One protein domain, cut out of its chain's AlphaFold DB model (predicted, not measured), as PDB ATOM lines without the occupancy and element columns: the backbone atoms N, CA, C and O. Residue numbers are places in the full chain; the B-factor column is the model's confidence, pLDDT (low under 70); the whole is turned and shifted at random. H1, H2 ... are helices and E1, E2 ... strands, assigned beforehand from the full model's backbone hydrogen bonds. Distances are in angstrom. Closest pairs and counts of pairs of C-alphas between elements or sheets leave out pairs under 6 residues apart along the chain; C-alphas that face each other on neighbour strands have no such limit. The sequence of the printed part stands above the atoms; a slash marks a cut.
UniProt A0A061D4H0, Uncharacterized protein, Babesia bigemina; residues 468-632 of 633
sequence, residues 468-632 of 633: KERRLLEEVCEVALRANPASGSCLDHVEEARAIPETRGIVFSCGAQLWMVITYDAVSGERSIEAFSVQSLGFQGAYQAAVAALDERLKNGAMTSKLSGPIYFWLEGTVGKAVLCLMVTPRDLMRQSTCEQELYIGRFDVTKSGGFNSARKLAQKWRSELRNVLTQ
ATOM      1  N   LYS A 468      10.321  34.452  -2.965       46.19
ATOM      2  CA  LYS A 468       9.676  33.149  -3.212       46.19
ATOM      3  C   LYS A 468      10.515  31.942  -2.760       46.19
ATOM      4  O   LYS A 468       9.955  30.964  -2.275       46.19
ATOM      5  N   GLU A 469      11.835  32.003  -2.922       51.00
ATOM      6  CA  GLU A 469      12.762  30.888  -2.680       51.00
ATOM      7  C   GLU A 469      13.278  30.861  -1.228       51.00
ATOM      8  O   GLU A 469      13.663  29.809  -0.728       51.00
ATOM      9  N   ARG A 470      13.201  31.978  -0.485       54.41
ATOM     10  CA  ARG A 470      13.400  31.955   0.979       54.41
ATOM     11  C   ARG A 470      12.240  31.287   1.707       54.41
ATOM     12  O   ARG A 470      12.494  30.398   2.514       54.41
ATOM     13  N   ARG A 471      11.008  31.673   1.346       61.34
ATOM     14  CA  ARG A 471       9.772  31.032   1.822       61.34
ATOM     15  C   ARG A 471       9.753  29.543   1.493       61.34
ATOM     16  O   ARG A 471       9.321  28.758   2.315       61.34
ATOM     17  N   LEU A 472      10.287  29.149   0.333       69.62
ATOM     18  CA  LEU A 472      10.407  27.737  -0.031       69.62
ATOM     19  C   LEU A 472      11.232  26.931   0.983       69.62
ATOM     20  O   LEU A 472      10.831  25.840   1.348       69.62
ATOM     21  N   LEU A 473      12.361  27.459   1.463       68.12
ATOM     22  CA  LEU A 473      13.192  26.761   2.455       68.12
ATOM     23  C   LEU A 473      12.510  26.665   3.835       68.12
ATOM     24  O   LEU A 473      12.812  25.754   4.596       68.12
ATOM     25  N   GLU A 474      11.609  27.596   4.161       69.12
ATOM     26  CA  GLU A 474      10.755  27.535   5.358       69.12
ATOM     27  C   GLU A 474       9.648  26.475   5.177       69.12
ATOM     28  O   GLU A 474       9.504  25.576   6.000       69.12
ATOM     29  N   GLU A 475       8.945  26.508   4.046       74.38
ATOM     30  CA  GLU A 475       7.858  25.589   3.681       74.38
ATOM     31  C   GLU A 475       8.328  24.128   3.547       74.38
ATOM     32  O   GLU A 475       7.671  23.216   4.040       74.38
ATOM     33  N   VAL A 476       9.510  23.897   2.963       76.06
ATOM     34  CA  VAL A 476      10.164  22.577   2.895       76.06
ATOM     35  C   VAL A 476      10.490  22.045   4.298       76.06
ATOM     36  O   VAL A 476      10.315  20.856   4.554       76.06
ATOM     37  N   CYS A 477      10.896  22.907   5.238       72.12
ATOM     38  CA  CYS A 477      11.069  22.519   6.641       72.12
ATOM     39  C   CYS A 477       9.740  22.156   7.320       72.12
ATOM     40  O   CYS A 477       9.687  21.184   8.071       72.12
ATOM     41  N   GLU A 478       8.669  22.907   7.062       74.81
ATOM     42  CA  GLU A 478       7.339  22.633   7.623       74.81
ATOM     43  C   GLU A 478       6.715  21.348   7.059       74.81
ATOM     44  O   GLU A 478       6.117  20.579   7.810       74.81
ATOM     45  N   VAL A 479       6.891  21.074   5.761       79.44
ATOM     46  CA  VAL A 479       6.505  19.795   5.141       79.44
ATOM     47  C   VAL A 479       7.316  18.646   5.740       79.44
ATOM     48  O   VAL A 479       6.727  17.638   6.123       79.44
ATOM     49  N   ALA A 480       8.631  18.812   5.907       77.12
ATOM     50  CA  ALA A 480       9.486  17.789   6.501       77.12
ATOM     51  C   ALA A 480       9.087  17.445   7.951       77.12
ATOM     52  O   ALA A 480       8.949  16.267   8.273       77.12
ATOM     53  N   LEU A 481       8.810  18.451   8.795       72.75
ATOM     54  CA  LEU A 481       8.281  18.252  10.156       72.75
ATOM     55  C   LEU A 481       6.923  17.542  10.175       72.75
ATOM     56  O   LEU A 481       6.649  16.762  11.084       72.75
ATOM     57  N   ARG A 482       6.048  17.850   9.210       76.56
ATOM     58  CA  ARG A 482       4.694  17.285   9.132       76.56
ATOM     59  C   ARG A 482       4.706  15.832   8.658       76.56
ATOM     60  O   ARG A 482       3.917  15.036   9.152       76.56
ATOM     61  N   ALA A 483       5.579  15.508   7.705       76.94
ATOM     62  CA  ALA A 483       5.692  14.178   7.112       76.94
ATOM     63  C   ALA A 483       6.525  13.203   7.964       76.94
ATOM     64  O   ALA A 483       6.214  12.016   7.982       76.94
ATOM     65  N   ASN A 484       7.530  13.683   8.710       72.25
ATOM     66  CA  ASN A 484       8.182  12.893   9.755       72.25
ATOM     67  C   ASN A 484       8.483  13.735  11.019       72.25
ATOM     68  O   ASN A 484       9.554  14.339  11.122       72.25
ATOM     69  N   PRO A 485       7.569  13.753  12.011       64.25
ATOM     70  CA  PRO A 485       7.792  14.429  13.289       64.25
ATOM     71  C   PRO A 485       8.712  13.644  14.242       64.25
ATOM     72  O   PRO A 485       9.158  14.201  15.245       64.25
ATOM     73  N   ALA A 486       9.003  12.369  13.955       60.72
ATOM     74  CA  ALA A 486       9.950  11.527  14.691       60.72
ATOM     75  C   ALA A 486      11.357  11.639  14.075       60.72
ATOM     76  O   ALA A 486      12.010  10.650  13.744       60.72
ATOM     77  N   SER A 487      11.793  12.881  13.876       61.84
ATOM     78  CA  SER A 487      13.019  13.229  13.159       61.84
ATOM     79  C   SER A 487      14.294  12.639  13.784       61.84
ATOM     80  O   SER A 487      14.530  12.783  14.985       61.84
ATOM     81  N   GLY A 488      15.144  12.039  12.945       60.62
ATOM     82  CA  GLY A 488      16.408  11.405  13.312       60.62
ATOM     83  C   GLY A 488      17.436  11.453  12.174       60.62
ATOM     84  O   GLY A 488      17.103  11.329  10.995       60.62
ATOM     85  N   SER A 489      18.705  11.655  12.524       64.19
ATOM     86  CA  SER A 489      19.807  11.835  11.573       64.19
ATOM     87  C   SER A 489      20.601  10.541  11.351       64.19
ATOM     88  O   SER A 489      21.459  10.198  12.163       64.19
ATOM     89  N   CYS A 490      20.375   9.864  10.225       69.44
ATOM     90  CA  CYS A 490      21.395   9.024   9.596       69.44
ATOM     91  C   CYS A 490      22.326   9.943   8.788       69.44
ATOM     92  O   CYS A 490      21.846  10.654   7.901       69.44
ATOM     93  N   LEU A 491      23.622   9.975   9.125       68.38
ATOM     94  CA  LEU A 491      24.622  10.776   8.403       68.38
ATOM     95  C   LEU A 491      25.020  10.120   7.076       68.38
ATOM     96  O   LEU A 491      25.239  10.828   6.098       68.38
ATOM     97  N   ASP A 492      25.022   8.789   7.027       74.50
ATOM     98  CA  ASP A 492      25.408   7.987   5.861       74.50
ATOM     99  C   ASP A 492      24.516   8.326   4.651       74.50
ATOM    100  O   ASP A 492      25.010   8.682   3.582       74.50
ATOM    101  N   HIS A 493      23.198   8.423   4.871       78.94
ATOM    102  CA  HIS A 493      22.230   8.891   3.870       78.94
ATOM    103  C   HIS A 493      22.497  10.327   3.358       78.94
ATOM    104  O   HIS A 493      22.016  10.696   2.288       78.94
ATOM    105  N   VAL A 494      23.242  11.170   4.088       74.75
ATOM    106  CA  VAL A 494      23.658  12.507   3.615       74.75
ATOM    107  C   VAL A 494      24.863  12.409   2.685       74.75
ATOM    108  O   VAL A 494      24.945  13.166   1.717       74.75
ATOM    109  N   GLU A 495      25.784  11.482   2.947       73.81
ATOM    110  CA  GLU A 495      26.909  11.198   2.054       73.81
ATOM    111  C   GLU A 495      26.420  10.498   0.775       73.81
ATOM    112  O   GLU A 495      26.799  10.912  -0.322       73.81
ATOM    113  N   GLU A 496      25.468   9.565   0.879       80.00
ATOM    114  CA  GLU A 496      24.757   8.980  -0.268       80.00
ATOM    115  C   GLU A 496      23.982  10.041  -1.073       80.00
ATOM    116  O   GLU A 496      24.152  10.146  -2.289       80.00
ATOM    117  N   ALA A 497      23.194  10.905  -0.417       78.62
ATOM    118  CA  ALA A 497      22.468  11.994  -1.090       78.62
ATOM    119  C   ALA A 497      23.396  13.029  -1.750       78.62
ATOM    120  O   ALA A 497      22.960  13.763  -2.637       78.62
ATOM    121  N   ARG A 498      24.662  13.104  -1.322       73.12
ATOM    122  CA  ARG A 498      25.715  13.945  -1.907       73.12
ATOM    123  C   ARG A 498      26.468  13.248  -3.050       73.12
ATOM    124  O   ARG A 498      27.049  13.941  -3.881       73.12
ATOM    125  N   ALA A 499      26.461  11.916  -3.098       75.69
ATOM    126  CA  ALA A 499      26.972  11.129  -4.220       75.69
ATOM    127  C   ALA A 499      25.970  11.055  -5.391       75.69
ATOM    128  O   ALA A 499      26.376  10.932  -6.548       75.69
ATOM    129  N   ILE A 500      24.667  11.163  -5.106       76.56
ATOM    130  CA  ILE A 500      23.603  11.242  -6.117       76.56
ATOM    131  C   ILE A 500      23.677  12.579  -6.893       76.56
ATOM    132  O   ILE A 500      23.772  13.641  -6.274       76.56
ATOM    133  N   PRO A 501      23.592  12.573  -8.243       72.19
ATOM    134  CA  PRO A 501      23.570  13.797  -9.047       72.19
ATOM    135  C   PRO A 501      22.395  14.736  -8.724       72.19
ATOM    136  O   PRO A 501      21.247  14.309  -8.594       72.19
ATOM    137  N   GLU A 502      22.669  16.043  -8.669       74.31
ATOM    138  CA  GLU A 502      21.667  17.075  -8.376       74.31
ATOM    139  C   GLU A 502      20.550  17.154  -9.436       74.31
ATOM    140  O   GLU A 502      20.687  17.804 -10.476       74.31
ATOM    141  N   THR A 503      19.397  16.554  -9.136       75.06
ATOM    142  CA  THR A 503      18.193  16.652  -9.973       75.06
ATOM    143  C   THR A 503      17.344  17.859  -9.560       75.06
ATOM    144  O   THR A 503      16.947  17.993  -8.402       75.06
ATOM    145  N   ARG A 504      17.052  18.766 -10.504       76.38
ATOM    146  CA  ARG A 504      16.272  19.992 -10.241       76.38
ATOM    147  C   ARG A 504      14.850  19.672  -9.797       76.38
ATOM    148  O   ARG A 504      14.121  18.986 -10.503       76.38
ATOM    149  N   GLY A 505      14.444  20.230  -8.663       76.69
ATOM    150  CA  GLY A 505      13.158  19.952  -8.035       76.69
ATOM    151  C   GLY A 505      13.197  18.811  -7.019       76.69
ATOM    152  O   GLY A 505      12.276  18.747  -6.212       76.69
ATOM    153  N   ILE A 506      14.237  17.969  -6.996       85.12
ATOM    154  CA  ILE A 506      14.371  16.867  -6.030       85.12
ATOM    155  C   ILE A 506      15.346  17.262  -4.921       85.12
ATOM    156  O   ILE A 506      16.491  17.629  -5.186       85.12
ATOM    157  N   VAL A 507      14.889  17.187  -3.672       86.38
ATOM    158  CA  VAL A 507      15.609  17.691  -2.497       86.38
ATOM    159  C   VAL A 507      15.552  16.680  -1.347       86.38
ATOM    160  O   VAL A 507      14.471  16.197  -1.018       86.38
ATOM    161  N   PHE A 508      16.685  16.382  -0.702       84.38
ATOM    162  CA  PHE A 508      16.758  15.447   0.434       84.38
ATOM    163  C   PHE A 508      16.874  16.164   1.786       84.38
ATOM    164  O   PHE A 508      17.766  16.990   1.980       84.38
ATOM    165  N   SER A 509      16.018  15.813   2.750       81.62
ATOM    166  CA  SER A 509      16.082  16.301   4.134       81.62
ATOM    167  C   SER A 509      16.609  15.218   5.074       81.62
ATOM    168  O   SER A 509      15.898  14.255   5.366       81.62
ATOM    169  N   CYS A 510      17.825  15.423   5.595       74.19
ATOM    170  CA  CYS A 510      18.491  14.516   6.535       74.19
ATOM    171  C   CYS A 510      17.618  14.194   7.759       74.19
ATOM    172  O   CYS A 510      17.164  13.070   7.916       74.19
ATOM    173  N   GLY A 511      17.326  15.173   8.615       68.94
ATOM    174  CA  GLY A 511      16.639  14.924   9.889       68.94
ATOM    175  C   GLY A 511      15.229  14.347   9.767       68.94
ATOM    176  O   GLY A 511      14.785  13.656  10.672       68.94
ATOM    177  N   ALA A 512      14.529  14.577   8.654       74.44
ATOM    178  CA  ALA A 512      13.228  13.950   8.413       74.44
ATOM    179  C   ALA A 512      13.339  12.593   7.687       74.44
ATOM    180  O   ALA A 512      12.367  11.840   7.670       74.44
ATOM    181  N   GLN A 513      14.499  12.273   7.102       82.56
ATOM    182  CA  GLN A 513      14.730  11.101   6.250       82.56
ATOM    183  C   GLN A 513      13.717  11.032   5.092       82.56
ATOM    184  O   GLN A 513      13.039  10.026   4.875       82.56
ATOM    185  N   LEU A 514      13.594  12.144   4.357       88.06
ATOM    186  CA  LEU A 514      12.647  12.305   3.248       88.06
ATOM    187  C   LEU A 514      13.347  12.806   1.984       88.06
ATOM    188  O   LEU A 514      14.085  13.794   2.032       88.06
ATOM    189  N   TRP A 515      13.005  12.208   0.847       90.44
ATOM    190  CA  TRP A 515      13.149  12.846  -0.460       90.44
ATOM    191  C   TRP A 515      11.894  13.667  -0.761       90.44
ATOM    192  O   TRP A 515      10.787  13.254  -0.429       90.44
ATOM    193  N   MET A 516      12.042  14.847  -1.359       90.50
ATOM    194  CA  MET A 516      10.928  15.751  -1.654       90.50
ATOM    195  C   MET A 516      10.990  16.268  -3.087       90.50
ATOM    196  O   MET A 516      12.051  16.679  -3.555       90.50
ATOM    197  N   VAL A 517       9.835  16.293  -3.748       91.31
ATOM    198  CA  VAL A 517       9.637  16.840  -5.093       91.31
ATOM    199  C   VAL A 517       8.966  18.200  -4.972       91.31
ATOM    200  O   VAL A 517       7.870  18.317  -4.431       91.31
ATOM    201  N   ILE A 518       9.624  19.236  -5.489       87.12
ATOM    202  CA  ILE A 518       9.173  20.625  -5.454       87.12
ATOM    203  C   ILE A 518       8.921  21.083  -6.892       87.12
ATOM    204  O   ILE A 518       9.858  21.311  -7.665       87.12
ATOM    205  N   THR A 519       7.649  21.262  -7.231       86.44
ATOM    206  CA  THR A 519       7.195  21.722  -8.551       86.44
ATOM    207  C   THR A 519       6.318  22.965  -8.436       86.44
ATOM    208  O   THR A 519       5.821  23.309  -7.360       86.44
ATOM    209  N   TYR A 520       6.153  23.658  -9.558       81.12
ATOM    210  CA  TYR A 520       5.210  24.753  -9.730       81.12
ATOM    211  C   TYR A 520       4.258  24.410 -10.872       81.12
ATOM    212  O   TYR A 520       4.714  23.969 -11.926       81.12
ATOM    213  N   ASP A 521       2.963  24.650 -10.699       79.94
ATOM    214  CA  ASP A 521       2.040  24.672 -11.832       79.94
ATOM    215  C   ASP A 521       2.448  25.803 -12.793       79.94
ATOM    216  O   ASP A 521       2.710  26.933 -12.371       79.94
ATOM    217  N   ALA A 522       2.519  25.498 -14.088       71.50
ATOM    218  CA  ALA A 522       2.878  26.470 -15.110       71.50
ATOM    219  C   ALA A 522       1.785  27.520 -15.368       71.50
ATOM    220  O   ALA A 522       2.110  28.600 -15.862       71.50
ATOM    221  N   VAL A 523       0.522  27.237 -15.026       69.06
ATOM    222  CA  VAL A 523      -0.615  28.136 -15.287       69.06
ATOM    223  C   VAL A 523      -0.849  29.107 -14.126       69.06
ATOM    224  O   VAL A 523      -0.865  30.319 -14.331       69.06
ATOM    225  N   SER A 524      -1.011  28.606 -12.899       73.81
ATOM    226  CA  SER A 524      -1.234  29.436 -11.703       73.81
ATOM    227  C   SER A 524       0.054  29.962 -11.059       73.81
ATOM    228  O   SER A 524       0.028  30.965 -10.343       73.81
ATOM    229  N   GLY A 525       1.190  29.287 -11.269       69.75
ATOM    230  CA  GLY A 525       2.411  29.514 -10.495       69.75
ATOM    231  C   GLY A 525       2.324  29.047  -9.033       69.75
ATOM    232  O   GLY A 525       3.220  29.382  -8.248       69.75
ATOM    233  N   GLU A 526       1.267  28.314  -8.658       76.75
ATOM    234  CA  GLU A 526       1.125  27.659  -7.356       76.75
ATOM    235  C   GLU A 526       2.170  26.546  -7.190       76.75
ATOM    236  O   GLU A 526       2.697  26.006  -8.163       76.75
ATOM    237  N   ARG A 527       2.528  26.241  -5.943       81.50
ATOM    238  CA  ARG A 527       3.615  25.330  -5.582       81.50
ATOM    239  C   ARG A 527       3.055  24.016  -5.049       81.50
ATOM    240  O   ARG A 527       2.216  24.026  -4.158       81.50
ATOM    241  N   SER A 528       3.600  22.902  -5.525       85.44
ATOM    242  CA  SER A 528       3.365  21.569  -4.968       85.44
ATOM    243  C   SER A 528       4.664  21.057  -4.347       85.44
ATOM    244  O   SER A 528       5.704  21.045  -5.012       85.44
ATOM    245  N   ILE A 529       4.604  20.624  -3.086       89.50
ATOM    246  CA  ILE A 529       5.680  19.883  -2.415       89.50
ATOM    247  C   ILE A 529       5.137  18.505  -2.047       89.50
ATOM    248  O   ILE A 529       4.180  18.398  -1.283       89.50
ATOM    249  N   GLU A 530       5.752  17.464  -2.592       91.00
ATOM    250  CA  GLU A 530       5.422  16.060  -2.340       91.00
ATOM    251  C   GLU A 530       6.608  15.381  -1.640       91.00
ATOM    252  O   GLU A 530       7.752  15.766  -1.883       91.00
ATOM    253  N   ALA A 531       6.361  14.427  -0.737       91.69
ATOM    254  CA  ALA A 531       7.385  13.882   0.158       91.69
ATOM    255  C   ALA A 531       7.344  12.348   0.233       91.69
ATOM    256  O   ALA A 531       6.294  11.751   0.459       91.69
ATOM    257  N   PHE A 532       8.517  11.731   0.100       91.69
ATOM    258  CA  PHE A 532       8.742  10.295  -0.026       91.69
ATOM    259  C   PHE A 532       9.645   9.837   1.120       91.69
ATOM    260  O   PHE A 532      10.793  10.278   1.229       91.69
ATOM    261  N   SER A 533       9.125   8.984   2.007       89.31
ATOM    262  CA  SER A 533       9.846   8.586   3.220       89.31
ATOM    263  C   SER A 533      10.817   7.433   2.976       89.31
ATOM    264  O   SER A 533      10.439   6.356   2.506       89.31
ATOM    265  N   VAL A 534      12.070   7.653   3.379       88.38
ATOM    266  CA  VAL A 534      13.132   6.639   3.402       88.38
ATOM    267  C   VAL A 534      12.777   5.496   4.356       88.38
ATOM    268  O   VAL A 534      13.134   4.353   4.093       88.38
ATOM    269  N   GLN A 535      12.015   5.766   5.423       85.06
ATOM    270  CA  GLN A 535      11.579   4.732   6.367       85.06
ATOM    271  C   GLN A 535      10.585   3.739   5.739       85.06
ATOM    272  O   GLN A 535      10.575   2.573   6.121       85.06
ATOM    273  N   SER A 536       9.757   4.179   4.783       86.50
ATOM    274  CA  SER A 536       8.750   3.327   4.131       86.50
ATOM    275  C   SER A 536       9.209   2.697   2.815       86.50
ATOM    276  O   SER A 536       8.657   1.676   2.419       86.50
ATOM    277  N   LEU A 537      10.177   3.305   2.117       86.69
ATOM    278  CA  LEU A 537      10.601   2.892   0.767       86.69
ATOM    279  C   LEU A 537      12.090   2.508   0.671       86.69
ATOM    280  O   LEU A 537      12.559   2.135  -0.403       86.69
ATOM    281  N   GLY A 538      12.856   2.627   1.760       88.19
ATOM    282  CA  GLY A 538      14.319   2.614   1.714       88.19
ATOM    283  C   GLY A 538      14.887   3.880   1.060       88.19
ATOM    284  O   GLY A 538      14.164   4.657   0.433       88.19
ATOM    285  N   PHE A 539      16.194   4.112   1.194       88.56
ATOM    286  CA  PHE A 539      16.815   5.353   0.713       88.56
ATOM    287  C   PHE A 539      16.729   5.489  -0.816       88.56
ATOM    288  O   PHE A 539      16.178   6.465  -1.333       88.56
ATOM    289  N   GLN A 540      17.177   4.455  -1.532       89.62
ATOM    290  CA  GLN A 540      17.140   4.407  -2.995       89.62
ATOM    291  C   GLN A 540      15.709   4.317  -3.554       89.62
ATOM    292  O   GLN A 540      15.419   4.925  -4.582       89.62
ATOM    293  N   GLY A 541      14.795   3.610  -2.879       90.19
ATOM    294  CA  GLY A 541      13.396   3.508  -3.311       90.19
ATOM    295  C   GLY A 541      12.626   4.821  -3.137       90.19
ATOM    296  O   GLY A 541      11.875   5.211  -4.029       90.19
ATOM    297  N   ALA A 542      12.873   5.564  -2.052       91.44
ATOM    298  CA  ALA A 542      12.333   6.912  -1.874       91.44
ATOM    299  C   ALA A 542      12.874   7.899  -2.925       91.44
ATOM    300  O   ALA A 542      12.109   8.720  -3.433       91.44
ATOM    301  N   TYR A 543      14.156   7.793  -3.301       91.69
ATOM    302  CA  TYR A 543      14.723   8.579  -4.403       91.69
ATOM    303  C   TYR A 543      14.073   8.231  -5.752       91.69
ATOM    304  O   TYR A 543      13.628   9.121  -6.472       91.69
ATOM    305  N   GLN A 544      13.949   6.941  -6.082       92.31
ATOM    306  CA  GLN A 544      13.319   6.486  -7.329       92.31
ATOM    307  C   GLN A 544      11.841   6.892  -7.423       92.31
ATOM    308  O   GLN A 544      11.401   7.328  -8.487       92.31
ATOM    309  N   ALA A 545      11.091   6.828  -6.317       92.75
ATOM    310  CA  ALA A 545       9.715   7.320  -6.257       92.75
ATOM    311  C   ALA A 545       9.634   8.840  -6.496       92.75
ATOM    312  O   ALA A 545       8.794   9.291  -7.274       92.75
ATOM    313  N   ALA A 546      10.547   9.622  -5.908       92.25
ATOM    314  CA  ALA A 546      10.636  11.062  -6.144       92.25
ATOM    315  C   ALA A 546      10.982  11.406  -7.609       92.25
ATOM    316  O   ALA A 546      10.411  12.342  -8.169       92.25
ATOM    317  N   VAL A 547      11.868  10.641  -8.258       91.25
ATOM    318  CA  VAL A 547      12.170  10.799  -9.694       91.25
ATOM    319  C   VAL A 547      10.942  10.483 -10.551       91.25
ATOM    320  O   VAL A 547      10.553  11.306 -11.377       91.25
ATOM    321  N   ALA A 548      10.279   9.347 -10.316       92.31
ATOM    322  CA  ALA A 548       9.097   8.945 -11.079       92.31
ATOM    323  C   ALA A 548       7.937   9.952 -10.947       92.31
ATOM    324  O   ALA A 548       7.315  10.314 -11.949       92.31
ATOM    325  N   ALA A 549       7.689  10.457  -9.734       91.62
ATOM    326  CA  ALA A 549       6.688  11.490  -9.488       91.62
ATOM    327  C   ALA A 549       7.051  12.819 -10.173       91.62
ATOM    328  O   ALA A 549       6.181  13.462 -10.763       91.62
ATOM    329  N   LEU A 550       8.328  13.227 -10.158       89.62
ATOM    330  CA  LEU A 550       8.773  14.417 -10.889       89.62
ATOM    331  C   LEU A 550       8.534  14.269 -12.400       89.62
ATOM    332  O   LEU A 550       7.971  15.179 -13.009       89.62
ATOM    333  N   ASP A 551       8.899  13.130 -12.990       89.94
ATOM    334  CA  ASP A 551       8.676  12.850 -14.413       89.94
ATOM    335  C   ASP A 551       7.185  12.868 -14.787       89.94
ATOM    336  O   ASP A 551       6.825  13.298 -15.885       89.94
ATOM    337  N   GLU A 552       6.296  12.427 -13.892       90.31
ATOM    338  CA  GLU A 552       4.847  12.545 -14.083       90.31
ATOM    339  C   GLU A 552       4.383  14.009 -14.051       90.31
ATOM    340  O   GLU A 552       3.702  14.463 -14.974       90.31
ATOM    341  N   ARG A 553       4.803  14.795 -13.047       85.50
ATOM    342  CA  ARG A 553       4.464  16.231 -12.981       85.50
ATOM    343  C   ARG A 553       4.997  17.001 -14.198       85.50
ATOM    344  O   ARG A 553       4.314  17.903 -14.680       85.50
ATOM    345  N   LEU A 554       6.170  16.633 -14.718       83.81
ATOM    346  CA  LEU A 554       6.755  17.218 -15.929       83.81
ATOM    347  C   LEU A 554       5.958  16.881 -17.197       83.81
ATOM    348  O   LEU A 554       5.707  17.777 -18.001       83.81
ATOM    349  N   LYS A 555       5.491  15.633 -17.360       86.56
ATOM    350  CA  LYS A 555       4.568  15.253 -18.452       86.56
ATOM    351  C   LYS A 555       3.256  16.039 -18.385       86.56
ATOM    352  O   LYS A 555       2.730  16.439 -19.418       86.56
ATOM    353  N   ASN A 556       2.785  16.325 -17.171       82.12
ATOM    354  CA  ASN A 556       1.604  17.149 -16.904       82.12
ATOM    355  C   ASN A 556       1.869  18.672 -17.004       82.12
ATOM    356  O   ASN A 556       1.003  19.468 -16.649       82.12
ATOM    357  N   GLY A 557       3.042  19.096 -17.493       75.00
ATOM    358  CA  GLY A 557       3.354  20.495 -17.806       75.00
ATOM    359  C   GLY A 557       3.823  21.360 -16.629       75.00
ATOM    360  O   GLY A 557       3.930  22.575 -16.787       75.00
ATOM    361  N   ALA A 558       4.115  20.781 -15.462       80.81
ATOM    362  CA  ALA A 558       4.652  21.533 -14.327       80.81
ATOM    363  C   ALA A 558       6.102  22.008 -14.570       80.81
ATOM    364  O   ALA A 558       6.871  21.385 -15.298       80.81
ATOM    365  N   MET A 559       6.510  23.087 -13.901       76.75
ATOM    366  CA  MET A 559       7.896  23.567 -13.876       76.75
ATOM    367  C   MET A 559       8.645  23.068 -12.631       76.75
ATOM    368  O   MET A 559       8.090  23.022 -11.531       76.75
ATOM    369  N   THR A 560       9.933  22.739 -12.771       76.62
ATOM    370  CA  THR A 560      10.774  22.320 -11.635       76.62
ATOM    371  C   THR A 560      11.184  23.487 -10.740       76.62
ATOM    372  O   THR A 560      11.314  24.637 -11.171       76.62
ATOM    373  N   SER A 561      11.441  23.193  -9.465       71.12
ATOM    374  CA  SER A 561      12.133  24.132  -8.588       71.12
ATOM    375  C   SER A 561      13.626  24.242  -8.906       71.12
ATOM    376  O   SER A 561      14.261  23.310  -9.393       71.12
ATOM    377  N   LYS A 562      14.205  25.397  -8.559       65.81
ATOM    378  CA  LYS A 562      15.655  25.641  -8.614       65.81
ATOM    379  C   LYS A 562      16.428  25.017  -7.448       65.81
ATOM    380  O   LYS A 562      17.650  25.100  -7.447       65.81
ATOM    381  N   LEU A 563      15.739  24.476  -6.440       68.12
ATOM    382  CA  LEU A 563      16.388  23.690  -5.393       68.12
ATOM    383  C   LEU A 563      16.632  22.262  -5.893       68.12
ATOM    384  O   LEU A 563      15.771  21.688  -6.562       68.12
ATOM    385  N   SER A 564      17.787  21.719  -5.533       72.19
ATOM    386  CA  SER A 564      18.254  20.371  -5.855       72.19
ATOM    387  C   SER A 564      19.127  19.835  -4.717       72.19
ATOM    388  O   SER A 564      19.722  20.615  -3.970       72.19
ATOM    389  N   GLY A 565      19.216  18.509  -4.598       71.25
ATOM    390  CA  GLY A 565      20.218  17.829  -3.771       71.25
ATOM    391  C   GLY A 565      19.959  17.843  -2.253       71.25
ATOM    392  O   GLY A 565      18.840  18.109  -1.801       71.25
ATOM    393  N   PRO A 566      20.975  17.505  -1.437       70.25
ATOM    394  CA  PRO A 566      20.841  17.398   0.011       70.25
ATOM    395  C   PRO A 566      20.781  18.766   0.701       70.25
ATOM    396  O   PRO A 566      21.599  19.655   0.455       70.25
ATOM    397  N   ILE A 567      19.845  18.924   1.640       70.44
ATOM    398  CA  ILE A 567      19.777  20.108   2.496       70.44
ATOM    399  C   ILE A 567      20.772  19.960   3.656       70.44
ATOM    400  O   ILE A 567      20.595  19.144   4.559       70.44
ATOM    401  N   TYR A 568      21.769  20.844   3.699       65.38
ATOM    402  CA  TYR A 568      22.752  20.973   4.792       65.38
ATOM    403  C   TYR A 568      22.171  21.562   6.095       65.38
ATOM    404  O   TYR A 568      22.903  22.005   6.978       65.38
ATOM    405  N   PHE A 569      20.849  21.603   6.226       69.25
ATOM    406  CA  PHE A 569      20.134  21.917   7.454       69.25
ATOM    407  C   PHE A 569      18.904  21.019   7.554       69.25
ATOM    408  O   PHE A 569      18.282  20.681   6.549       69.25
ATOM    409  N   TRP A 570      18.543  20.640   8.769       69.69
ATOM    410  CA  TRP A 570      17.390  19.788   9.036       69.69
ATOM    411  C   TRP A 570      16.771  20.135  10.380       69.69
ATOM    412  O   TRP A 570      17.231  21.036  11.077       69.69
ATOM    413  N   LEU A 571      15.707  19.429  10.741       66.81
ATOM    414  CA  LEU A 571      15.098  19.531  12.056       66.81
ATOM    415  C   LEU A 571      15.218  18.178  12.756       66.81
ATOM    416  O   LEU A 571      15.052  17.140  12.125       66.81
ATOM    417  N   GLU A 572      15.572  18.226  14.032       69.94
ATOM    418  CA  GLU A 572      15.553  17.128  14.998       69.94
ATOM    419  C   GLU A 572      14.521  17.448  16.075       69.94
ATOM    420  O   GLU A 572      14.229  18.620  16.329       69.94
ATOM    421  N   GLY A 573      14.006  16.435  16.766       63.34
ATOM    422  CA  GLY A 573      13.039  16.673  17.821       63.34
ATOM    423  C   GLY A 573      12.014  15.577  18.031       63.34
ATOM    424  O   GLY A 573      11.960  14.572  17.327       63.34
ATOM    425  N   THR A 574      11.178  15.842  19.026       57.94
ATOM    426  CA  THR A 574       9.944  15.120  19.333       57.94
ATOM    427  C   THR A 574       8.799  16.128  19.447       57.94
ATOM    428  O   THR A 574       9.019  17.346  19.432       57.94
ATOM    429  N   VAL A 575       7.557  15.649  19.560       55.59
ATOM    430  CA  VAL A 575       6.366  16.508  19.678       55.59
ATOM    431  C   VAL A 575       6.544  17.522  20.821       55.59
ATOM    432  O   VAL A 575       6.661  17.153  21.986       55.59
ATOM    433  N   GLY A 576       6.590  18.813  20.475       58.34
ATOM    434  CA  GLY A 576       6.790  19.927  21.414       58.34
ATOM    435  C   GLY A 576       8.236  20.426  21.589       58.34
ATOM    436  O   GLY A 576       8.431  21.471  22.209       58.34
ATOM    437  N   LYS A 577       9.253  19.755  21.028       65.75
ATOM    438  CA  LYS A 577      10.660  20.205  21.046       65.75
ATOM    439  C   LYS A 577      11.327  19.985  19.690       65.75
ATOM    440  O   LYS A 577      11.900  18.928  19.458       65.75
ATOM    441  N   ALA A 578      11.291  21.002  18.831       69.81
ATOM    442  CA  ALA A 578      12.055  21.027  17.583       69.81
ATOM    443  C   ALA A 578      13.412  21.731  17.766       69.81
ATOM    444  O   ALA A 578      13.526  22.716  18.498       69.81
ATOM    445  N   VAL A 579      14.429  21.251  17.060       69.81
ATOM    446  CA  VAL A 579      15.811  21.738  17.044       69.81
ATOM    447  C   VAL A 579      16.233  21.864  15.584       69.81
ATOM    448  O   VAL A 579      16.251  20.879  14.856       69.81
ATOM    449  N   LEU A 580      16.549  23.076  15.131       70.12
ATOM    450  CA  LEU A 580      17.109  23.318  13.805       70.12
ATOM    451  C   LEU A 580      18.589  22.952  13.847       70.12
ATOM    452  O   LEU A 580      19.352  23.563  14.591       70.12
ATOM    453  N   CYS A 581      19.000  22.001  13.026       67.38
ATOM    454  CA  CYS A 581      20.392  21.619  12.867       67.38
ATOM    455  C   CYS A 581      20.949  22.216  11.577       67.38
ATOM    456  O   CYS A 581      20.278  22.226  10.546       67.38
ATOM    457  N   LEU A 582      22.174  22.733  11.636       71.38
ATOM    458  CA  LEU A 582      22.905  23.289  10.503       71.38
ATOM    459  C   LEU A 582      24.268  22.608  10.412       71.38
ATOM    460  O   LEU A 582      25.143  22.845  11.246       71.38
ATOM    461  N   MET A 583      24.437  21.804   9.370       68.75
ATOM    462  CA  MET A 583      25.693  21.180   8.990       68.75
ATOM    463  C   MET A 583      26.544  22.144   8.165       68.75
ATOM    464  O   MET A 583      26.061  22.979   7.388       68.75
ATOM    465  N   VAL A 584      27.848  22.052   8.381       66.56
ATOM    466  CA  VAL A 584      28.842  22.941   7.802       66.56
ATOM    467  C   VAL A 584      30.108  22.139   7.521       66.56
ATOM    468  O   VAL A 584      30.679  21.559   8.441       66.56
ATOM    469  N   THR A 585      30.563  22.127   6.268       64.19
ATOM    470  CA  THR A 585      31.859  21.534   5.905       64.19
ATOM    471  C   THR A 585      32.961  22.606   5.889       64.19
ATOM    472  O   THR A 585      32.652  23.804   5.776       64.19
ATOM    473  N   PRO A 586      34.254  22.230   5.934       58.75
ATOM    474  CA  PRO A 586      35.359  23.188   5.940       58.75
ATOM    475  C   PRO A 586      35.423  23.945   4.609       58.75
ATOM    476  O   PRO A 586      35.600  25.163   4.610       58.75
ATOM    477  N   ARG A 587      35.116  23.261   3.491       57.84
ATOM    478  CA  ARG A 587      34.955  23.832   2.135       57.84
ATOM    479  C   ARG A 587      33.914  24.961   2.053       57.84
ATOM    480  O   ARG A 587      33.961  25.780   1.137       57.84
ATOM    481  N   ASP A 588      32.965  25.025   2.989       56.75
ATOM    482  CA  ASP A 588      31.943  26.075   3.018       56.75
ATOM    483  C   ASP A 588      32.268  27.243   3.977       56.75
ATOM    484  O   ASP A 588      31.522  28.237   4.073       56.75
ATOM    485  N   LEU A 589      33.337  27.103   4.761       56.03
ATOM    486  CA  LEU A 589      33.856  28.107   5.688       56.03
ATOM    487  C   LEU A 589      35.093  28.758   5.077       56.03
ATOM    488  O   LEU A 589      35.054  29.961   4.800       56.03
ATOM    489  N   MET A 590      36.097  27.936   4.785       53.19
ATOM    490  CA  MET A 590      37.353  28.248   4.114       53.19
ATOM    491  C   MET A 590      37.225  28.046   2.603       53.19
ATOM    492  O   MET A 590      36.454  27.215   2.135       53.19
ATOM    493  N   ARG A 591      38.003  28.794   1.812       51.69
ATOM    494  CA  ARG A 591      38.157  28.521   0.367       51.69
ATOM    495  C   ARG A 591      39.315  27.578   0.047       51.69
ATOM    496  O   ARG A 591      39.358  27.049  -1.058       51.69
ATOM    497  N   GLN A 592      40.265  27.443   0.968       44.59
ATOM    498  CA  GLN A 592      41.532  26.738   0.799       44.59
ATOM    499  C   GLN A 592      41.940  26.173   2.167       44.59
ATOM    500  O   GLN A 592      42.400  26.920   3.022       44.59
ATOM    501  N   SER A 593      41.724  24.878   2.383       40.88
ATOM    502  CA  SER A 593      42.193  24.134   3.560       40.88
ATOM    503  C   SER A 593      42.187  22.643   3.225       40.88
ATOM    504  O   SER A 593      41.188  22.147   2.711       40.88
ATOM    505  N   THR A 594      43.275  21.931   3.510       43.62
ATOM    506  CA  THR A 594      43.433  20.496   3.197       43.62
ATOM    507  C   THR A 594      42.690  19.563   4.158       43.62
ATOM    508  O   THR A 594      42.541  18.382   3.854       43.62
ATOM    509  N   CYS A 595      42.195  20.064   5.294       42.72
ATOM    510  CA  CYS A 595      41.360  19.283   6.204       42.72
ATOM    511  C   CYS A 595      39.940  19.136   5.625       42.72
ATOM    512  O   CYS A 595      39.073  19.981   5.832       42.72
ATOM    513  N   GLU A 596      39.710  18.073   4.852       51.09
ATOM    514  CA  GLU A 596      38.410  17.797   4.217       51.09
ATOM    515  C   GLU A 596      37.436  16.999   5.113       51.09
ATOM    516  O   GLU A 596      36.298  16.761   4.713       51.09
ATOM    517  N   GLN A 597      37.876  16.580   6.308       52.88
ATOM    518  CA  GLN A 597      37.268  15.500   7.111       52.88
ATOM    519  C   GLN A 597      36.519  15.961   8.382       52.88
ATOM    520  O   GLN A 597      36.049  15.131   9.163       52.88
ATOM    521  N   GLU A 598      36.415  17.271   8.619       60.22
ATOM    522  CA  GLU A 598      35.753  17.845   9.801       60.22
ATOM    523  C   GLU A 598      34.347  18.357   9.481       60.22
ATOM    524  O   GLU A 598      34.170  19.277   8.684       60.22
ATOM    525  N   LEU A 599      33.332  17.806  10.141       66.69
ATOM    526  CA  LEU A 599      31.940  18.200   9.973       66.69
ATOM    527  C   LEU A 599      31.448  18.958  11.211       66.69
ATOM    528  O   LEU A 599      31.397  18.417  12.313       66.69
ATOM    529  N   TYR A 600      31.035  20.210  11.033       68.06
ATOM    530  CA  TYR A 600      30.550  21.051  12.125       68.06
ATOM    531  C   TYR A 600      29.017  21.096  12.102       68.06
ATOM    532  O   TYR A 600      28.426  21.639  11.166       68.06
ATOM    533  N   ILE A 601      28.361  20.553  13.132       72.56
ATOM    534  CA  ILE A 601      26.897  20.563  13.282       72.56
ATOM    535  C   ILE A 601      26.509  21.510  14.422       72.56
ATOM    536  O   ILE A 601      26.785  21.248  15.592       72.56
ATOM    537  N   GLY A 602      25.828  22.607  14.095       72.00
ATOM    538  CA  GLY A 602      25.208  23.492  15.083       72.00
ATOM    539  C   GLY A 602      23.748  23.104  15.305       72.00
ATOM    540  O   GLY A 602      22.994  23.023  14.337       72.00
ATOM    541  N   ARG A 603      23.340  22.883  16.558       75.75
ATOM    542  CA  ARG A 603      21.988  22.465  16.972       75.75
ATOM    543  C   ARG A 603      21.307  23.616  17.727       75.75
ATOM    544  O   ARG A 603      21.786  24.032  18.783       75.75
ATOM    545  N   PHE A 604      20.207  24.140  17.185       74.69
ATOM    546  CA  PHE A 604      19.533  25.372  17.619       74.69
ATOM    547  C   PHE A 604      18.085  25.097  18.032       74.69
ATOM    548  O   PHE A 604      17.225  24.845  17.190       74.69
ATOM    549  N   ASP A 605      17.794  25.163  19.330       78.00
ATOM    550  CA  ASP A 605      16.458  24.890  19.874       78.00
ATOM    551  C   ASP A 605      15.425  25.897  19.331       78.00
ATOM    552  O   ASP A 605      15.515  27.104  19.575       78.00
ATOM    553  N   VAL A 606      14.450  25.407  18.559       71.81
ATOM    554  CA  VAL A 606      13.464  26.230  17.843       71.81
ATOM    555  C   VAL A 606      12.486  26.890  18.806       71.81
ATOM    556  O   VAL A 606      12.054  28.016  18.551       71.81
ATOM    557  N   THR A 607      12.143  26.230  19.915       75.81
ATOM    558  CA  THR A 607      11.179  26.775  20.876       75.81
ATOM    559  C   THR A 607      11.854  27.833  21.745       75.81
ATOM    560  O   THR A 607      11.381  28.971  21.779       75.81
ATOM    561  N   LYS A 608      13.031  27.538  22.319       79.00
ATOM    562  CA  LYS A 608      13.816  28.507  23.112       79.00
ATOM    563  C   LYS A 608      14.308  29.705  22.300       79.00
ATOM    564  O   LYS A 608      14.458  30.791  22.851       79.00
ATOM    565  N   SER A 609      14.555  29.536  20.999       72.62
ATOM    566  CA  SER A 609      14.953  30.653  20.131       72.62
ATOM    567  C   SER A 609      13.822  31.652  19.865       72.62
ATOM    568  O   SER A 609      14.101  32.736  19.358       72.62
ATOM    569  N   GLY A 610      12.558  31.312  20.144       71.88
ATOM    570  CA  GLY A 610      11.407  32.101  19.696       71.88
ATOM    571  C   GLY A 610      11.068  31.848  18.222       71.88
ATOM    572  O   GLY A 610      10.964  32.786  17.429       71.88
ATOM    573  N   GLY A 611      10.939  30.572  17.844       67.56
ATOM    574  CA  GLY A 611      10.482  30.115  16.531       67.56
ATOM    575  C   GLY A 611      11.585  29.909  15.486       67.56
ATOM    576  O   GLY A 611      12.724  30.364  15.627       67.56
ATOM    577  N   PHE A 612      11.225  29.232  14.387       67.06
ATOM    578  CA  PHE A 612      12.152  28.807  13.323       67.06
ATOM    579  C   PHE A 612      12.970  29.968  12.747       67.06
ATOM    580  O   PHE A 612      14.187  29.877  12.612       67.06
ATOM    581  N   ASN A 613      12.322  31.107  12.487       64.81
ATOM    582  CA  ASN A 613      12.978  32.310  11.969       64.81
ATOM    583  C   ASN A 613      14.046  32.893  12.908       64.81
ATOM    584  O   ASN A 613      14.950  33.589  12.446       64.81
ATOM    585  N   SER A 614      13.961  32.616  14.207       66.00
ATOM    586  CA  SER A 614      14.914  33.081  15.214       66.00
ATOM    587  C   SER A 614      16.051  32.071  15.401       66.00
ATOM    588  O   SER A 614      17.218  32.464  15.368       66.00
ATOM    589  N   ALA A 615      15.739  30.769  15.433       63.25
ATOM    590  CA  ALA A 615      16.741  29.698  15.390       63.25
ATOM    591  C   ALA A 615      17.606  29.779  14.118       63.25
ATOM    592  O   ALA A 615      18.827  29.672  14.178       63.25
ATOM    593  N   ARG A 616      16.998  30.082  12.963       66.94
ATOM    594  CA  ARG A 616      17.697  30.284  11.682       66.94
ATOM    595  C   ARG A 616      18.659  31.475  11.708       66.94
ATOM    596  O   ARG A 616      19.737  31.394  11.122       66.94
ATOM    597  N   LYS A 617      18.301  32.571  12.391       64.00
ATOM    598  CA  LYS A 617      19.201  33.722  12.601       64.00
ATOM    599  C   LYS A 617      20.374  33.344  13.507       64.00
ATOM    600  O   LYS A 617      21.506  33.687  13.179       64.00
ATOM    601  N   LEU A 618      20.122  32.602  14.589       65.31
ATOM    602  CA  LEU A 618      21.167  32.053  15.461       65.31
ATOM    603  C   LEU A 618      22.123  31.134  14.688       65.31
ATOM    604  O   LEU A 618      23.331  31.333  14.757       65.31
ATOM    605  N   ALA A 619      21.602  30.226  13.862       66.25
ATOM    606  CA  ALA A 619      22.402  29.336  13.026       66.25
ATOM    607  C   ALA A 619      23.290  30.097  12.016       66.25
ATOM    608  O   ALA A 619      24.467  29.779  11.839       66.25
ATOM    609  N   GLN A 620      22.760  31.155  11.391       64.75
ATOM    610  CA  GLN A 620      23.527  32.035  10.494       64.75
ATOM    611  C   GLN A 620      24.577  32.890  11.226       64.75
ATOM    612  O   GLN A 620      25.631  33.180  10.648       64.75
ATOM    613  N   LYS A 621      24.309  33.271  12.484       68.19
ATOM    614  CA  LYS A 621      25.254  33.977  13.357       68.19
ATOM    615  C   LYS A 621      26.403  33.046  13.762       68.19
ATOM    616  O   LYS A 621      27.532  33.307  13.352       68.19
ATOM    617  N   TRP A 622      26.095  31.923  14.420       74.88
ATOM    618  CA  TRP A 622      27.062  30.898  14.842       74.88
ATOM    619  C   TRP A 622      27.987  30.482  13.698       74.88
ATOM    620  O   TRP A 622      29.200  30.442  13.854       74.88
ATOM    621  N   ARG A 623      27.438  30.251  12.500       66.94
ATOM    622  CA  ARG A 623      28.243  29.876  11.332       66.94
ATOM    623  C   ARG A 623      29.183  30.986  10.845       66.94
ATOM    624  O   ARG A 623      30.229  30.703  10.260       66.94
ATOM    625  N   SER A 624      28.797  32.250  11.007       63.75
ATOM    626  CA  SER A 624      29.670  33.384  10.682       63.75
ATOM    627  C   SER A 624      30.804  33.506  11.699       63.75
ATOM    628  O   SER A 624      31.941  33.721  11.299       63.75
ATOM    629  N   GLU A 625      30.509  33.282  12.980       68.44
ATOM    630  CA  GLU A 625      31.496  33.237  14.066       68.44
ATOM    631  C   GLU A 625      32.469  32.063  13.882       68.44
ATOM    632  O   GLU A 625      33.678  32.272  13.883       68.44
ATOM    633  N   LEU A 626      31.959  30.867  13.572       66.25
ATOM    634  CA  LEU A 626      32.754  29.680  13.246       66.25
ATOM    635  C   LEU A 626      33.685  29.908  12.045       66.25
ATOM    636  O   LEU A 626      34.837  29.488  12.089       66.25
ATOM    637  N   ARG A 627      33.238  30.613  10.988       66.44
ATOM    638  CA  ARG A 627      34.159  31.011   9.904       66.44
ATOM    639  C   ARG A 627      35.275  31.890  10.443       66.44
ATOM    640  O   ARG A 627      36.418  31.637  10.104       66.44
ATOM    641  N   ASN A 628      34.937  32.922  11.215       64.88
ATOM    642  CA  ASN A 628      35.921  33.894  11.679       64.88
ATOM    643  C   ASN A 628      37.024  33.209  12.499       64.88
ATOM    644  O   ASN A 628      38.193  33.462  12.229       64.88
ATOM    645  N   VAL A 629      36.650  32.287  13.399       67.06
ATOM    646  CA  VAL A 629      37.590  31.444  14.161       67.06
ATOM    647  C   VAL A 629      38.476  30.618  13.224       67.06
ATOM    648  O   VAL A 629      39.693  30.746  13.281       67.06
ATOM    649  N   LEU A 630      37.895  29.846  12.297       63.00
ATOM    650  CA  LEU A 630      38.682  29.015  11.371       63.00
ATOM    651  C   LEU A 630      39.496  29.815  10.334       63.00
ATOM    652  O   LEU A 630      40.334  29.229   9.666       63.00
ATOM    653  N   THR A 631      39.266  31.126  10.184       58.84
ATOM    654  CA  THR A 631      40.107  32.045   9.380       58.84
ATOM    655  C   THR A 631      41.160  32.805  10.196       58.84
ATOM    656  O   THR A 631      41.841  33.667   9.642       58.84
ATOM    657  N   GLN A 632      41.235  32.568  11.508       51.34
ATOM    658  CA  GLN A 632      42.230  33.152  12.419       51.34
ATOM    659  C   GLN A 632      43.269  32.126  12.900       51.34
ATOM    660  O   GLN A 632      44.283  32.530  13.469       51.34
TER     661      GLN A 632
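This is residues 468 to 632 of the 633 residues of an uncharacterized protein of Babesia bigemina (UniProt A0A061D4H0). One lobe is a four-stranded sheet with H4 over one face and H1 over the other; a second lobe is a strongly twisted three-stranded sheet with H5 over one face. H1 also packs on E5, between the lobes, and E4 runs on into E5 at 53 degrees. The printed part has 165 residues, with five named helices and seven named strands in the order H1 H2 E1 E2 E3 H3 H4 E4 E5 E6 E7 H5. The sheets run E3 E2 E1 E4, mixed, and E5 E6 E7, antiparallel; the class is mixed, helices and strands. The whole is compact, with a radius of gyration of the C-alphas of 16.5 A and spans of 52 by 38 by 31 A.

Along the printed part come H1, residues 468 to 483, H2, 492 to 499, E1, 506 to 509, E2, 514 to 520, E3, 527 to 533, H3, 534 to 537, H4, 539 to 555, E4, 565 to 567, E5, 569 to 574, E6, 577 to 584, E7, 598 to 605, and H5, 612 to 630. The first sheet stands in three layers, helices on both faces: H2 and H4 on one, H1 on the other. H1 has a height of 7.9 A over it; the closest C-alphas of H1 and E3 are those of Ala 483 and Ala 531, 7.2 A apart. E1 E2 E3 form a meander, each strand the antiparallel neighbour of the one before, with N 516 and O 507 at 2.8 A and N 517 and O 530 at 2.8 A. H4 runs along E2 at 7 degrees on the local plane, with the C-alphas of Val 517 and Ala 546 closest at 6.0 A. H3 only grazes this sheet and touches H4 only at the corner, closest at the C-alphas of Val 534 and Ala 542, 5.3 A. E3, H3, H4 and E4 make a split strand-helix-strand unit, with E2 and E1 between its parallel strands and a right-handed crossover. E4 is parallel to E1, with N 508 and O 565 at 3.0 A. E5 E6 E7 are a second meander, with N 579 and O 572 at 2.7 A and N 580 and O 604 at 2.8 A. H1 and H5 are on the same face of that sheet, two layers, and near each other; the C-alphas of Phe 604 and Ala 615, closest of E7 and H5, are 5.6 A apart. Every O i to N i+4 pair is within hydrogen-bond range in H1, H2 and H4, and 14 of 15 in H5; H3 is too short for such a pair.

H1 begins at C-alpha 468, (9.676, 33.149, -3.212), and is 22.0 A long. H4 is 24.8 A long, E6 22.7 A and E7 22.9 A. H5 is 26.6 A long and ends at C-alpha 630, (38.682, 29.015, 11.371).

The C-alphas of Asn 556 and Gln 632, the two farthest apart, are 52.6 A apart. The printed part has no cut, and the link E6 to E7 is long, 13 residues. Mean pLDDT of the printed part is 72.8; 71 residues are under 70, among them 583 to 600.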